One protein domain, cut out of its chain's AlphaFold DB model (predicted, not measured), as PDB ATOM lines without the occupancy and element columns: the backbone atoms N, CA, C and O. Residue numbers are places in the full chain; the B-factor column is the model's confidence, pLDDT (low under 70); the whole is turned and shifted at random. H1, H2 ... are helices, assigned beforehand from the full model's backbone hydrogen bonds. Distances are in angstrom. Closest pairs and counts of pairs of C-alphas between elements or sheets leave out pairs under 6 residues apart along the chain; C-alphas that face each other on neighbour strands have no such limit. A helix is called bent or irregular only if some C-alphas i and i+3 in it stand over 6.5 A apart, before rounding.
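AT A GLANCE: This is residues 2 to 86 and 112 to 142 of the 369 residues of the protein "DUF418 domain-containing protein" of Actinomyces oris (UniProt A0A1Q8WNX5). H1 and H2 form a helical hairpin; H4 runs obliquely from H1's end past H2 to long H3, on which H5 packs. Residues 2 to 9 of H1 and 81 to 86 of H3 stick out at opposite ends. The printed part has 116 residues with five named helices, H1 to H5 in order, and no named strand: all helix, only just loose, close to compact, with a radius of gyration of the C-alphas of 16.3 A, spanning 59 by 31 by 19 A.

HOW THE PARTS SIT: Start at H1, residues 2 to 35, which touches H2, residues 43 to 58, opposite ways at a shallow tilt of 12 degrees; their closest C-alphas, Gly 24 and Gly 47, are 3.9 A apart. H2, the hub, is irregular: C-alphas 52 and 55 are 7.7 A apart. H3, residues 62 to 86, touches H2 only at the corner, closest at C-alphas 65 and 56, 6.8 A. H4, residues 112 to 126, forms a bundle, three helices touching one another, with H1 and H2; its Ile 126 C-alpha comes closest to H3 at Ala 76, 4.3 A. H5, residues 129 to 139, touches H3, closest at C-alphas 131 and 69, 4.5 A. Every O i to N i+4 pair is within hydrogen-bond range except in H2, 10 of 12.

IN THESE COORDINATES: Find C-alpha 2 at (226.546, 216.939, 235.490); H1 runs 48.6 A from there, H3 35.3 A. H5 ends at C-alpha 139, (237.490, 232.420, 212.550).

THE WHOLE: Residues 87 to 111 are not printed; C-alphas 86 and 112 are 24.1 A apart. Leu 86 is under 70 in pLDDT.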
ATOM      1  N   PRO A   2     225.875 217.070 236.803       74.56
ATOM      2  CA  PRO A   2     226.546 216.939 235.490       74.56
ATOM      3  C   PRO A   2     225.611 216.519 234.339       74.56
ATOM      4  O   PRO A   2     225.816 216.924 233.196       74.56
ATOM      5  N   HIS A   3     224.557 215.753 234.644       77.62
ATOM      6  CA  HIS A   3     223.534 215.339 233.674       77.62
ATOM      7  C   HIS A   3     222.665 216.517 233.202       77.62
ATOM      8  O   HIS A   3     222.482 216.696 232.002       77.62
ATOM      9  N   GLU A   4     222.253 217.402 234.114       84.38
ATOM     10  CA  GLU A   4     221.509 218.633 233.788       84.38
ATOM     11  C   GLU A   4     222.347 219.598 232.938       84.38
ATOM     12  O   GLU A   4     221.847 220.166 231.971       84.38
ATOM     13  N   ALA A   5     223.645 219.735 233.234       84.88
ATOM     14  CA  ALA A   5     224.559 220.555 232.438       84.88
ATOM     15  C   ALA A   5     224.816 219.974 231.032       84.88
ATOM     16  O   ALA A   5     225.027 220.718 230.074       84.88
ATOM     17  N   ALA A   6     224.824 218.647 230.881       85.75
ATOM     18  CA  ALA A   6     224.900 217.998 229.572       85.75
ATOM     19  C   ALA A   6     223.598 218.184 228.775       85.75
ATOM     20  O   ALA A   6     223.649 218.575 227.610       85.75
ATOM     21  N   TRP A   7     222.444 217.996 229.421       87.75
ATOM     22  CA  TRP A   7     221.130 218.215 228.821       87.75
ATOM     23  C   TRP A   7     220.930 219.668 228.372       87.75
ATOM     24  O   TRP A   7     220.525 219.909 227.238       87.75
ATOM     25  N   ALA A   8     221.292 220.644 229.211       88.75
ATOM     26  CA  ALA A   8     221.182 222.064 228.880       88.75
ATOM     27  C   ALA A   8     222.061 222.450 227.678       88.75
ATOM     28  O   ALA A   8     221.627 223.213 226.815       88.75
ATOM     29  N   ARG A   9     223.277 221.891 227.578       86.44
ATOM     30  CA  ARG A   9     224.166 222.098 226.420       86.44
ATOM     31  C   ARG A   9     223.599 221.496 225.137       86.44
ATOM     32  O   ARG A   9     223.662 222.138 224.088       86.44
ATOM     33  N   GLU A  10     223.033 220.295 225.211       89.38
ATOM     34  CA  GLU A  10     222.389 219.671 224.054       89.38
ATOM     35  C   GLU A  10     221.158 220.476 223.621       89.38
ATOM     36  O   GLU A  10     221.017 220.777 222.438       89.38
ATOM     37  N   MET A  11     220.321 220.929 224.561       89.31
ATOM     38  CA  MET A  11     219.149 221.746 224.238       89.31
ATOM     39  C   MET A  11     219.536 223.092 223.615       89.31
ATOM     40  O   MET A  11     218.992 223.466 222.579       89.31
ATOM     41  N   ALA A  12     220.553 223.770 224.154       88.75
ATOM     42  CA  ALA A  12     221.080 225.004 223.570       88.75
ATOM     43  C   ALA A  12     221.614 224.791 222.141       88.75
ATOM     44  O   ALA A  12     221.396 225.621 221.258       88.75
ATOM     45  N   THR A  13     222.268 223.654 221.887       90.81
ATOM     46  CA  THR A  13     222.729 223.272 220.541       90.81
ATOM     47  C   THR A  13     221.547 223.020 219.606       90.81
ATOM     48  O   THR A  13     221.565 223.432 218.441       90.81
ATOM     49  N   ILE A  14     220.494 222.377 220.123       90.50
ATOM     50  CA  ILE A  14     219.259 222.115 219.391       90.50
ATOM     51  C   ILE A  14     218.578 223.424 218.978       90.50
ATOM     52  O   ILE A  14     218.216 223.613 217.814       90.50
ATOM     53  N   ASP A  15     218.446 224.354 219.914       90.19
ATOM     54  CA  ASP A  15     217.809 225.643 219.667       90.19
ATOM     55  C   ASP A  15     218.635 226.507 218.711       90.19
ATOM     56  O   ASP A  15     218.081 227.102 217.781       90.19
ATOM     57  N   ALA A  16     219.966 226.484 218.840       89.75
ATOM     58  CA  ALA A  16     220.870 227.168 217.923       89.75
ATOM     59  C   ALA A  16     220.703 226.681 216.474       89.75
ATOM     60  O   ALA A  16     220.487 227.502 215.576       89.75
ATOM     61  N   TYR A  17     220.729 225.364 216.213       92.25
ATOM     62  CA  TYR A  17     220.559 224.876 214.835       92.25
ATOM     63  C   TYR A  17     219.161 225.202 214.290       92.25
ATOM     64  O   TYR A  17     219.020 225.535 213.110       92.25
ATOM     65  N   ARG A  18     218.112 225.115 215.123       93.50
ATOM     66  CA  ARG A  18     216.732 225.418 214.710       93.50
ATOM     67  C   ARG A  18     216.588 226.876 214.317       93.50
ATOM     68  O   ARG A  18     215.952 227.167 213.302       93.50
ATOM     69  N   LEU A  19     217.186 227.776 215.093       93.75
ATOM     70  CA  LEU A  19     217.187 229.204 214.815       93.75
ATOM     71  C   LEU A  19     217.919 229.512 213.503       93.75
ATOM     72  O   LEU A  19     217.360 230.201 212.648       93.75
ATOM     73  N   VAL A  20     219.121 228.955 213.307       94.44
ATOM     74  CA  VAL A  20     219.905 229.140 212.072       94.44
ATOM     75  C   VAL A  20     219.132 228.630 210.856       94.44
ATOM     76  O   VAL A  20     218.969 229.368 209.886       94.44
ATOM     77  N   ARG A  21     218.574 227.416 210.920       96.19
ATOM     78  CA  ARG A  21     217.811 226.823 209.812       96.19
ATOM     79  C   ARG A  21     216.543 227.613 209.495       96.19
ATOM     80  O   ARG A  21     216.215 227.818 208.333       96.19
ATOM     81  N   ARG A  22     215.835 228.096 210.517       95.94
ATOM     82  CA  ARG A  22     214.641 228.942 210.362       95.94
ATOM     83  C   ARG A  22     214.977 230.281 209.714       95.94
ATOM     84  O   ARG A  22     214.274 230.702 208.801       95.94
ATOM     85  N   ARG A  23     216.050 230.936 210.165       97.00
ATOM     86  CA  ARG A  23     216.562 232.150 209.521       97.00
ATOM     87  C   ARG A  23     216.934 231.873 208.065       97.00
ATOM     88  O   ARG A  23     216.555 232.658 207.205       97.00
ATOM     89  N   GLY A  24     217.592 230.745 207.798       97.44
ATOM     90  CA  GLY A  24     217.949 230.302 206.452       97.44
ATOM     91  C   GLY A  24     216.739 230.129 205.530       97.44
ATOM     92  O   GLY A  24     216.753 230.647 204.420       97.44
ATOM     93  N   TRP A  25     215.653 229.510 206.001       98.12
ATOM     94  CA  TRP A  25     214.411 229.384 205.224       98.12
ATOM     95  C   TRP A  25     213.785 230.732 204.862       98.12
ATOM     96  O   TRP A  25     213.347 230.926 203.731       98.12
ATOM     97  N   TRP A  26     213.767 231.683 205.799       98.25
ATOM     98  CA  TRP A  26     213.283 233.031 205.499       98.25
ATOM     99  C   TRP A  26     214.208 233.776 204.533       98.25
ATOM    100  O   TRP A  26     213.717 234.460 203.643       98.25
ATOM    101  N   MET A  27     215.528 233.616 204.661       98.19
ATOM    102  CA  MET A  27     216.478 234.160 203.687       98.19
ATOM    103  C   MET A  27     216.274 233.548 202.297       98.19
ATOM    104  O   MET A  27     216.301 234.283 201.320       98.19
ATOM    105  N   LEU A  28     215.982 232.248 202.200       98.06
ATOM    106  CA  LEU A  28     215.663 231.589 200.934       98.06
ATOM    107  C   LEU A  28     214.408 232.182 200.281       98.06
ATOM    108  O   LEU A  28     214.408 232.433 199.082       98.06
ATOM    109  N   LEU A  29     213.365 232.466 201.070       98.06
ATOM    110  CA  LEU A  29     212.150 233.116 200.571       98.06
ATOM    111  C   LEU A  29     212.410 234.554 200.104       98.06
ATOM    112  O   LEU A  29     211.953 234.943 199.035       98.06
ATOM    113  N   PHE A  30     213.143 235.348 200.889       98.00
ATOM    114  CA  PHE A  30     213.518 236.707 200.487       98.00
ATOM    115  C   PHE A  30     214.375 236.686 199.221       98.00
ATOM    116  O   PHE A  30     214.144 237.485 198.318       98.00
ATOM    117  N   GLY A  31     215.318 235.748 199.149       97.75
ATOM    118  CA  GLY A  31     216.155 235.521 197.983       97.75
ATOM    119  C   GLY A  31     215.356 235.096 196.758       97.75
ATOM    120  O   GLY A  31     215.613 235.608 195.682       97.75
ATOM    121  N   PHE A  32     214.331 234.251 196.910       98.00
ATOM    122  CA  PHE A  32     213.421 233.890 195.818       98.00
ATOM    123  C   PHE A  32     212.663 235.108 195.286       98.00
ATOM    124  O   PHE A  32     212.677 235.358 194.086       98.00
ATOM    125  N   VAL A  33     212.047 235.900 196.173       97.75
ATOM    126  CA  VAL A  33     211.313 237.118 195.784       97.75
ATOM    127  C   VAL A  33     212.241 238.117 195.094       97.75
ATOM    128  O   VAL A  33     211.881 238.683 194.066       97.75
ATOM    129  N   HIS A  34     213.446 238.310 195.630       97.25
ATOM    130  CA  HIS A  34     214.470 239.137 195.002       97.25
ATOM    131  C   HIS A  34     214.934 238.550 193.655       97.25
ATOM    132  O   HIS A  34     215.081 239.283 192.679       97.25
ATOM    133  N   GLY A  35     215.057 237.225 193.579       96.06
ATOM    134  CA  GLY A  35     215.423 236.420 192.416       96.06
ATOM    135  C   GLY A  35     214.496 236.579 191.217       96.06
ATOM    136  O   GLY A  35     214.954 236.504 190.080       96.06
ATOM    137  N   LEU A  36     213.215 236.883 191.457       94.62
ATOM    138  CA  LEU A  36     212.252 237.211 190.399       94.62
ATOM    139  C   LEU A  36     212.654 238.459 189.602       94.62
ATOM    140  O   LEU A  36     212.283 238.591 188.437       94.62
ATOM    141  N   VAL A  37     213.395 239.376 190.230       93.00
ATOM    142  CA  VAL A  37     213.898 240.609 189.611       93.00
ATOM    143  C   VAL A  37     215.367 240.463 189.220       93.00
ATOM    144  O   VAL A  37     215.772 240.928 188.158       93.00
ATOM    145  N   PHE A  38     216.163 239.820 190.075       93.12
ATOM    146  CA  PHE A  38     217.598 239.651 189.901       93.12
ATOM    147  C   PHE A  38     218.008 238.192 190.164       93.12
ATOM    148  O   PHE A  38     218.268 237.826 191.313       93.12
ATOM    149  N   PRO A  39     218.115 237.343 189.123       92.31
ATOM    150  CA  PRO A  39     218.387 235.915 189.301       92.31
ATOM    151  C   PRO A  39     219.780 235.611 189.881       92.31
ATOM    152  O   PRO A  39     220.012 234.503 190.353       92.31
ATOM    153  N   GLY A  40     220.689 236.594 189.905       88.50
ATOM    154  CA  GLY A  40     222.001 236.520 190.562       88.50
ATOM    155  C   GLY A  40     221.974 236.721 192.084       88.50
ATOM    156  O   GLY A  40     223.000 237.063 192.668       88.50
ATOM    157  N   ASP A  41     220.811 236.595 192.726       95.69
ATOM    158  CA  ASP A  41     220.649 236.808 194.163       95.69
ATOM    159  C   ASP A  41     221.609 235.954 195.016       95.69
ATOM    160  O   ASP A  41     221.762 234.746 194.815       95.69
ATOM    161  N   ILE A  42     222.207 236.588 196.028       94.19
ATOM    162  CA  ILE A  42     223.099 235.924 196.991       94.19
ATOM    163  C   ILE A  42     222.403 235.616 198.322       94.19
ATOM    164  O   ILE A  42     222.855 234.739 199.059       94.19
ATOM    165  N   ILE A  43     221.300 236.303 198.664       97.19
ATOM    166  CA  ILE A  43     220.596 236.103 199.944       97.19
ATOM    167  C   ILE A  43     220.076 234.665 200.035       97.19
ATOM    168  O   ILE A  43     220.234 234.014 201.072       97.19
ATOM    169  N   GLY A  44     219.499 234.161 198.946       97.44
ATOM    170  CA  GLY A  44     219.018 232.797 198.810       97.44
ATOM    171  C   GLY A  44     220.137 231.775 198.968       97.44
ATOM    172  O   GLY A  44     219.954 230.804 199.700       97.44
ATOM    173  N   ALA A  45     221.315 232.025 198.387       96.50
ATOM    174  CA  ALA A  45     222.480 231.150 198.532       96.50
ATOM    175  C   ALA A  45     222.939 231.054 199.997       96.50
ATOM    176  O   ALA A  45     223.057 229.952 200.534       96.50
ATOM    177  N   TYR A  46     223.086 232.187 200.697       95.94
ATOM    178  CA  TYR A  46     223.372 232.183 202.138       95.94
ATOM    179  C   TYR A  46     222.270 231.493 202.950       95.94
ATOM    180  O   TYR A  46     222.562 230.776 203.911       95.94
ATOM    181  N   GLY A  47     221.005 231.688 202.567       97.38
ATOM    182  CA  GLY A  47     219.860 231.025 203.182       97.38
ATOM    183  C   GLY A  47     219.926 229.505 203.045       97.38
ATOM    184  O   GLY A  47     219.770 228.793 204.038       97.38
ATOM    185  N   LEU A  48     220.230 229.005 201.845       97.75
ATOM    186  CA  LEU A  48     220.364 227.580 201.564       97.75
ATOM    187  C   LEU A  48     221.560 226.972 202.305       97.75
ATOM    188  O   LEU A  48     221.407 225.936 202.952       97.75
ATOM    189  N   VAL A  49     222.716 227.644 202.311       97.00
ATOM    190  CA  VAL A  49     223.883 227.219 203.102       97.00
ATOM    191  C   VAL A  49     223.528 227.131 204.587       97.00
ATOM    192  O   VAL A  49     223.827 226.125 205.228       97.00
ATOM    193  N   ALA A  50     222.830 228.130 205.136       96.06
ATOM    194  CA  ALA A  50     222.371 228.094 206.522       96.06
ATOM    195  C   ALA A  50     221.406 226.926 206.777       96.06
ATOM    196  O   ALA A  50     221.503 226.278 207.816       96.06
ATOM    197  N   VAL A  51     220.498 226.612 205.848       97.44
ATOM    198  CA  VAL A  51     219.567 225.481 205.985       97.44
ATOM    199  C   VAL A  51     220.291 224.134 205.980       97.44
ATOM    200  O   VAL A  51     219.967 223.279 206.809       97.44
ATOM    201  N   LEU A  52     221.242 223.946 205.063       96.62
ATOM    202  CA  LEU A  52     221.969 222.690 204.876       96.62
ATOM    203  C   LEU A  52     223.010 222.460 205.978       96.62
ATOM    204  O   LEU A  52     223.103 221.364 206.527       96.62
ATOM    205  N   LEU A  53     223.765 223.502 206.340       96.19
ATOM    206  CA  LEU A  53     224.900 223.391 207.257       96.19
ATOM    207  C   LEU A  53     224.566 223.741 208.714       96.19
ATOM    208  O   LEU A  53     225.435 223.582 209.568       96.19
ATOM    209  N   ALA A  54     223.333 224.156 209.038       95.31
ATOM    210  CA  ALA A  54     222.934 224.546 210.400       95.31
ATOM    211  C   ALA A  54     223.383 223.554 211.482       95.31
ATOM    212  O   ALA A  54     223.922 223.969 212.504       95.31
ATOM    213  N   ASN A  55     223.169 222.251 211.271       94.69
ATOM    214  CA  ASN A  55     223.525 221.230 212.258       94.69
ATOM    215  C   ASN A  55     225.047 221.081 212.415       94.69
ATOM    216  O   ASN A  55     225.535 220.987 213.539       94.69
ATOM    217  N   LEU A  56     225.799 221.090 211.309       94.81
ATOM    218  CA  LEU A  56     227.261 220.977 211.340       94.81
ATOM    219  C   LEU A  56     227.887 222.198 212.025       94.81
ATOM    220  O   LEU A  56     228.790 222.040 212.845       94.81
ATOM    221  N   LEU A  57     227.369 223.393 211.722       93.38
ATOM    222  CA  LEU A  57     227.794 224.654 212.326       93.38
ATOM    223  C   LEU A  57     227.462 224.700 213.822       93.38
ATOM    224  O   LEU A  57     228.339 224.998 214.628       93.38
ATOM    225  N   ALA A  58     226.233 224.350 214.215       92.62
ATOM    226  CA  ALA A  58     225.814 224.371 215.618       92.62
ATOM    227  C   ALA A  58     226.593 223.365 216.478       92.62
ATOM    228  O   ALA A  58     226.970 223.682 217.603       92.62
ATOM    229  N   ARG A  59     226.880 222.172 215.940       92.44
ATOM    230  CA  ARG A  59     227.673 221.142 216.630       92.44
ATOM    231  C   ARG A  59     229.182 221.336 216.496       92.44
ATOM    232  O   ARG A  59     229.931 220.520 217.022       92.44
ATOM    233  N   LYS A  60     229.631 222.376 215.783       93.00
ATOM    234  CA  LYS A  60     231.053 222.648 215.520       93.00
ATOM    235  C   LYS A  60     231.794 221.434 214.947       93.00
ATOM    236  O   LYS A  60     232.952 221.182 215.280       93.00
ATOM    237  N   ASN A  61     231.133 220.665 214.077       94.69
ATOM    238  CA  ASN A  61     231.736 219.500 213.432       94.69
ATOM    239  C   ASN A  61     232.677 219.952 212.302       94.69
ATOM    240  O   ASN A  61     232.361 219.848 211.116       94.69
ATOM    241  N   TYR A  62     233.832 220.497 212.690       95.44
ATOM    242  CA  TYR A  62     234.795 221.083 211.763       95.44
ATOM    243  C   TYR A  62     235.394 220.062 210.797       95.44
ATOM    244  O   TYR A  62     235.682 220.427 209.667       95.44
ATOM    245  N   ALA A  63     235.511 218.788 211.186       96.88
ATOM    246  CA  ALA A  63     235.966 217.738 210.275       96.88
ATOM    247  C   ALA A  63     235.020 217.599 209.070       96.88
ATOM    248  O   ALA A  63     235.464 217.657 207.925       96.88
ATOM    249  N   ALA A  64     233.709 217.503 209.321       96.88
ATOM    250  CA  ALA A  64     232.714 217.457 208.252       96.88
ATOM    251  C   ALA A  64     232.674 218.767 207.451       96.88
ATOM    252  O   ALA A  64     232.613 218.729 206.227       96.88
ATOM    253  N   LEU A  65     232.767 219.925 208.116       96.75
ATOM    254  CA  LEU A  65     232.787 221.230 207.444       96.75
ATOM    255  C   LEU A  65     233.999 221.390 206.514       96.75
ATOM    256  O   LEU A  65     233.830 221.842 205.384       96.75
ATOM    257  N   TYR A  66     235.202 221.000 206.947       97.88
ATOM    258  CA  TYR A  66     236.399 221.038 206.104       97.88
ATOM    259  C   TYR A  66     236.318 220.045 204.952       97.88
ATOM    260  O   TYR A  66     236.714 220.394 203.846       97.88
ATOM    261  N   LEU A  67     235.766 218.847 205.176       97.94
ATOM    262  CA  LEU A  67     235.544 217.878 204.105       97.94
ATOM    263  C   LEU A  67     234.577 218.434 203.053       97.94
ATOM    264  O   LEU A  67     234.897 218.433 201.869       97.94
ATOM    265  N   THR A  68     233.422 218.961 203.473       96.50
ATOM    266  CA  THR A  68     232.452 219.575 202.555       96.50
ATOM    267  C   THR A  68     233.062 220.771 201.828       96.50
ATOM    268  O   THR A  68     232.962 220.848 200.610       96.50
ATOM    269  N   GLY A  69     233.745 221.672 202.540       96.94
ATOM    270  CA  GLY A  69     234.443 222.802 201.927       96.94
ATOM    271  C   GLY A  69     235.506 222.355 200.919       96.94
ATOM    272  O   GLY A  69     235.559 222.892 199.822       96.94
ATOM    273  N   GLY A  70     236.300 221.336 201.247       97.56
ATOM    274  CA  GLY A  70     237.320 220.780 200.357       97.56
ATOM    275  C   GLY A  70     236.732 220.175 199.082       97.56
ATOM    276  O   GLY A  70     237.195 220.504 197.993       97.56
ATOM    277  N   ILE A  71     235.680 219.358 199.201       97.69
ATOM    278  CA  ILE A  71     234.977 218.772 198.047       97.69
ATOM    279  C   ILE A  71     234.439 219.878 197.136       97.69
ATOM    280  O   ILE A  71     234.679 219.848 195.931       97.69
ATOM    281  N   ILE A  72     233.757 220.875 197.705       97.38
ATOM    282  CA  ILE A  72     233.183 221.987 196.938       97.38
ATOM    283  C   ILE A  72     234.281 222.822 196.277       97.38
ATOM    284  O   ILE A  72     234.131 223.176 195.116       97.38
ATOM    285  N   SER A  73     235.408 223.081 196.946       97.44
ATOM    286  CA  SER A  73     236.554 223.765 196.331       97.44
ATOM    287  C   SER A  73     237.124 222.992 195.139       97.44
ATOM    288  O   SER A  73     237.431 223.594 194.116       97.44
ATOM    289  N   VAL A  74     237.258 221.664 195.239       97.44
ATOM    290  CA  VAL A  74     237.751 220.830 194.127       97.44
ATOM    291  C   VAL A  74     236.764 220.841 192.958       97.44
ATOM    292  O   VAL A  74     237.182 221.032 191.816       97.44
ATOM    293  N   LEU A  75     235.464 220.691 193.234       96.69
ATOM    294  CA  LEU A  75     234.417 220.772 192.212       96.69
ATOM    295  C   LEU A  75     234.390 222.153 191.547       96.69
ATOM    296  O   LEU A  75     234.392 222.230 190.323       96.69
ATOM    297  N   ALA A  76     234.444 223.227 192.341       95.44
ATOM    298  CA  ALA A  76     234.510 224.608 191.872       95.44
ATOM    299  C   ALA A  76     235.693 224.822 190.929       95.44
ATOM    300  O   ALA A  76     235.511 225.277 189.804       95.44
ATOM    301  N   LEU A  77     236.899 224.425 191.350       95.56
ATOM    302  CA  LEU A  77     238.102 224.551 190.533       95.56
ATOM    303  C   LEU A  77     237.977 223.774 189.217       95.56
ATOM    304  O   LEU A  77     238.278 224.319 188.157       95.56
ATOM    305  N   GLY A  78     237.501 222.527 189.274       94.62
ATOM    306  CA  GLY A  78     237.278 221.703 188.087       94.62
ATOM    307  C   GLY A  78     236.286 222.343 187.115       94.62
ATOM    308  O   GLY A  78     236.558 222.415 185.916       94.62
ATOM    309  N   THR A  79     235.166 222.871 187.618       92.44
ATOM    310  CA  THR A  79     234.183 223.565 186.782       92.44
ATOM    311  C   THR A  79     234.724 224.870 186.222       92.44
ATOM    312  O   THR A  79     234.533 225.114 185.040       92.44
ATOM    313  N   TYR A  80     235.437 225.687 187.000       93.00
ATOM    314  CA  TYR A  80     235.992 226.937 186.482       93.00
ATOM    315  C   TYR A  80     237.035 226.696 185.386       93.00
ATOM    316  O   TYR A  80     237.043 227.407 184.380       93.00
ATOM    317  N   LEU A  81     237.874 225.666 185.541       92.38
ATOM    318  CA  LEU A  81     238.823 225.248 184.506       92.38
ATOM    319  C   LEU A  81     238.096 224.775 183.239       92.38
ATOM    320  O   LEU A  81     238.491 225.149 182.138       92.38
ATOM    321  N   ALA A  82     237.009 224.011 183.383       90.38
ATOM    322  CA  ALA A  82     236.189 223.575 182.252       90.38
ATOM    323  C   ALA A  82     235.427 224.735 181.584       90.38
ATOM    324  O   ALA A  82     235.308 224.785 180.364       90.38
ATOM    325  N   SER A  83     234.923 225.705 182.350       85.38
ATOM    326  CA  SER A  83     234.236 226.875 181.794       85.38
ATOM    327  C   SER A  83     235.170 227.698 180.914       85.38
ATOM    328  O   SER A  83     234.772 228.101 179.824       85.38
ATOM    329  N   GLY A  84     236.417 227.913 181.333       75.00
ATOM    330  CA  GLY A  84     237.382 228.684 180.552       75.00
ATOM    331  C   GLY A  84     237.843 228.000 179.259       75.00
ATOM    332  O   GLY A  84     238.179 228.691 178.301       75.00
ATOM    333  N   THR A  85     237.789 226.666 179.179       72.00
ATOM    334  CA  THR A  85     238.057 225.921 177.933       72.00
ATOM    335  C   THR A  85     236.847 225.868 177.000       72.00
ATOM    336  O   THR A  85     237.016 225.879 175.783       72.00
ATOM    337  N   LEU A  86     235.627 225.849 177.549       66.62
ATOM    338  CA  LEU A  86     234.375 225.798 176.781       66.62
ATOM    339  C   LEU A  86     233.905 227.176 176.284       66.62
ATOM    340  O   LEU A  86     233.176 227.255 175.298       66.62
ATOM    341  N   ASN A 112     213.231 234.317 185.038       94.69
ATOM    342  CA  ASN A 112     214.059 234.733 186.170       94.69
ATOM    343  C   ASN A 112     213.936 233.769 187.349       94.69
ATOM    344  O   ASN A 112     214.946 233.431 187.956       94.69
ATOM    345  N   ALA A 113     212.732 233.277 187.654       95.50
ATOM    346  CA  ALA A 113     212.531 232.288 188.710       95.50
ATOM    347  C   ALA A 113     213.298 230.983 188.428       95.50
ATOM    348  O   ALA A 113     213.959 230.444 189.319       95.50
ATOM    349  N   LEU A 114     213.252 230.496 187.181       95.88
ATOM    350  CA  LEU A 114     213.999 229.309 186.763       95.88
ATOM    351  C   LEU A 114     215.512 229.558 186.798       95.88
ATOM    352  O   LEU A 114     216.259 228.751 187.352       95.88
ATOM    353  N   GLN A 115     215.967 230.687 186.253       95.44
ATOM    354  CA  GLN A 115     217.379 231.057 186.247       95.44
ATOM    355  C   GLN A 115     217.916 231.231 187.670       95.44
ATOM    356  O   GLN A 115     219.002 230.742 187.966       95.44
ATOM    357  N   TRP A 116     217.149 231.850 188.569       96.81
ATOM    358  CA  TRP A 116     217.484 231.956 189.987       96.81
ATOM    359  C   TRP A 116     217.662 230.577 190.624       96.81
ATOM    360  O   TRP A 116     218.642 230.360 191.328       96.81
ATOM    361  N   ALA A 117     216.767 229.622 190.348       96.69
ATOM    362  CA  ALA A 117     216.882 228.270 190.889       96.69
ATOM    363  C   ALA A 117     218.165 227.567 190.403       96.69
ATOM    364  O   ALA A 117     218.866 226.943 191.201       96.69
ATOM    365  N   VAL A 118     218.510 227.714 189.120       95.12
ATOM    366  CA  VAL A 118     219.762 227.181 188.554       95.12
ATOM    367  C   VAL A 118     220.979 227.849 189.199       95.12
ATOM    368  O   VAL A 118     221.869 227.161 189.696       95.12
ATOM    369  N   VAL A 119     221.004 229.182 189.249       93.50
ATOM    370  CA  VAL A 119     222.105 229.965 189.831       93.50
ATOM    371  C   VAL A 119     222.278 229.663 191.320       93.50
ATOM    372  O   VAL A 119     223.406 229.549 191.789       93.50
ATOM    373  N   LEU A 120     221.191 229.467 192.067       95.56
ATOM    374  CA  LEU A 120     221.219 229.055 193.469       95.56
ATOM    375  C   LEU A 120     221.942 227.712 193.652       95.56
ATOM    376  O   LEU A 120     222.797 227.588 194.530       95.56
ATOM    377  N   VAL A 121     221.614 226.713 192.825       93.94
ATOM    378  CA  VAL A 121     222.254 225.388 192.875       93.94
ATOM    379  C   VAL A 121     223.733 225.492 192.514       93.94
ATOM    380  O   VAL A 121     224.572 224.959 193.241       93.94
ATOM    381  N   VAL A 122     224.066 226.225 191.448       92.06
ATOM    382  CA  VAL A 122     225.457 226.458 191.030       92.06
ATOM    383  C   VAL A 122     226.253 227.148 192.140       92.06
ATOM    384  O   VAL A 122     227.333 226.677 192.492       92.06
ATOM    385  N   GLN A 123     225.706 228.202 192.754       92.44
ATOM    386  CA  GLN A 123     226.363 228.923 193.847       92.44
ATOM    387  C   GLN A 123     226.669 228.016 195.045       92.44
ATOM    388  O   GLN A 123     227.729 228.133 195.651       92.44
ATOM    389  N   VAL A 124     225.765 227.106 195.408       92.06
ATOM    390  CA  VAL A 124     225.964 226.251 196.588       92.06
ATOM    391  C   VAL A 124     226.859 225.046 196.301       92.06
ATOM    392  O   VAL A 124     227.638 224.668 197.172       92.06
ATOM    393  N   LEU A 125     226.761 224.438 195.119       91.50
ATOM    394  CA  LEU A 125     227.494 223.207 194.804       91.50
ATOM    395  C   LEU A 125     228.882 223.447 194.204       91.50
ATOM    396  O   LEU A 125     229.748 222.584 194.320       91.50
ATOM    397  N   ILE A 126     229.076 224.574 193.518       89.75
ATOM    398  CA  ILE A 126     230.239 224.785 192.648       89.75
ATOM    399  C   ILE A 126     230.825 226.201 192.806       89.75
ATOM    400  O   ILE A 126     231.873 226.493 192.244       89.75
ATOM    401  N   ALA A 127     230.226 227.090 193.609       89.44
ATOM    402  CA  ALA A 127     230.899 228.327 194.009       89.44
ATOM    403  C   ALA A 127     231.573 228.210 195.381       89.44
ATOM    404  O   ALA A 127     231.274 227.345 196.204       89.44
ATOM    405  N   LEU A 128     232.481 229.144 195.657       95.31
ATOM    406  CA  LEU A 128     233.301 229.146 196.869       95.31
ATOM    407  C   LEU A 128     232.586 229.679 198.126       95.31
ATOM    408  O   LEU A 128     233.233 229.963 199.137       95.31
ATOM    409  N   ILE A 129     231.250 229.761 198.113       95.38
ATOM    410  CA  ILE A 129     230.462 230.241 199.257       95.38
ATOM    411  C   ILE A 129     230.585 229.313 200.472       95.38
ATOM    412  O   ILE A 129     230.737 229.792 201.595       95.38
ATOM    413  N   ILE A 130     230.575 227.988 200.273       96.19
ATOM    414  CA  ILE A 130     230.721 227.021 201.371       96.19
ATOM    415  C   ILE A 130     232.126 227.109 201.988       96.19
ATOM    416  O   ILE A 130     232.201 227.319 203.200       96.19
ATOM    417  N   PRO A 131     233.231 227.025 201.219       97.00
ATOM    418  CA  PRO A 131     234.576 227.257 201.747       97.00
ATOM    419  C   PRO A 131     234.703 228.570 202.531       97.00
ATOM    420  O   PRO A 131     235.226 228.569 203.645       97.00
ATOM    421  N   ALA A 132     234.156 229.673 202.007       96.88
ATOM    422  CA  ALA A 132     234.163 230.965 202.690       96.88
ATOM    423  C   ALA A 132     233.409 230.927 204.032       96.88
ATOM    424  O   ALA A 132     233.903 231.436 205.039       96.88
ATOM    425  N   VAL A 133     232.238 230.281 204.077       95.94
ATOM    426  CA  VAL A 133     231.461 230.099 205.313       95.94
ATOM    427  C   VAL A 133     232.215 229.242 206.324       95.94
ATOM    428  O   VAL A 133     232.209 229.569 207.508       95.94
ATOM    429  N   VAL A 134     232.896 228.182 205.886       96.69
ATOM    430  CA  VAL A 134     233.703 227.325 206.768       96.69
ATOM    431  C   VAL A 134     234.872 228.110 207.369       96.69
ATOM    432  O   VAL A 134     235.088 228.039 208.580       96.69
ATOM    433  N   ILE A 135     235.570 228.917 206.562       96.94
ATOM    434  CA  ILE A 135     236.629 229.824 207.033       96.94
ATOM    435  C   ILE A 135     236.061 230.814 208.059       96.94
ATOM    436  O   ILE A 135     236.595 230.930 209.163       96.94
ATOM    437  N   GLY A 136     234.949 231.481 207.740       95.44
ATOM    438  CA  GLY A 136     234.302 232.442 208.637       95.44
ATOM    439  C   GLY A 136     233.835 231.815 209.955       95.44
ATOM    440  O   GLY A 136     234.076 232.371 211.026       95.44
ATOM    441  N   ALA A 137     233.228 230.627 209.899       94.69
ATOM    442  CA  ALA A 137     232.781 229.881 211.073       94.69
ATOM    443  C   ALA A 137     233.949 229.413 211.946       94.69
ATOM    444  O   ALA A 137     233.809 229.328 213.165       94.69
ATOM    445  N   ARG A 138     235.106 229.105 211.348       95.38
ATOM    446  CA  ARG A 138     236.311 228.786 212.114       95.38
ATOM    447  C   ARG A 138     236.910 230.030 212.761       95.38
ATOM    448  O   ARG A 138     237.266 229.972 213.930       95.38
ATOM    449  N   LEU A 139     236.984 231.144 212.034       95.19
ATOM    450  CA  LEU A 139     237.490 232.420 212.550       95.19
ATOM    451  C   LEU A 139     236.651 232.960 213.712       95.19
ATOM    452  O   LEU A 139     237.218 233.513 214.651       95.19
ATOM    453  N   ALA A 140     235.331 232.765 213.681       92.31
ATOM    454  CA  ALA A 140     234.433 233.152 214.771       92.31
ATOM    455  C   ALA A 140     234.740 232.443 216.107       92.31
ATOM    456  O   ALA A 140     234.416 232.972 217.166       92.31
ATOM    457  N   ASP A 141     235.389 231.277 216.053       92.56
ATOM    458  CA  ASP A 141     235.808 230.486 217.215       92.56
ATOM    459  C   ASP A 141     237.242 230.815 217.680       92.56
ATOM    460  O   ASP A 141     237.765 230.175 218.592       92.56
ATOM    461  N   THR A 142     237.887 231.807 217.058       94.62
ATOM    462  CA  THR A 142     239.240 232.274 217.395       94.62
ATOM    463  C   THR A 142     239.232 233.693 217.946       94.62
ATOM    464  O   THR A 142     238.279 234.449 217.767       94.62
TER     465      THR A 142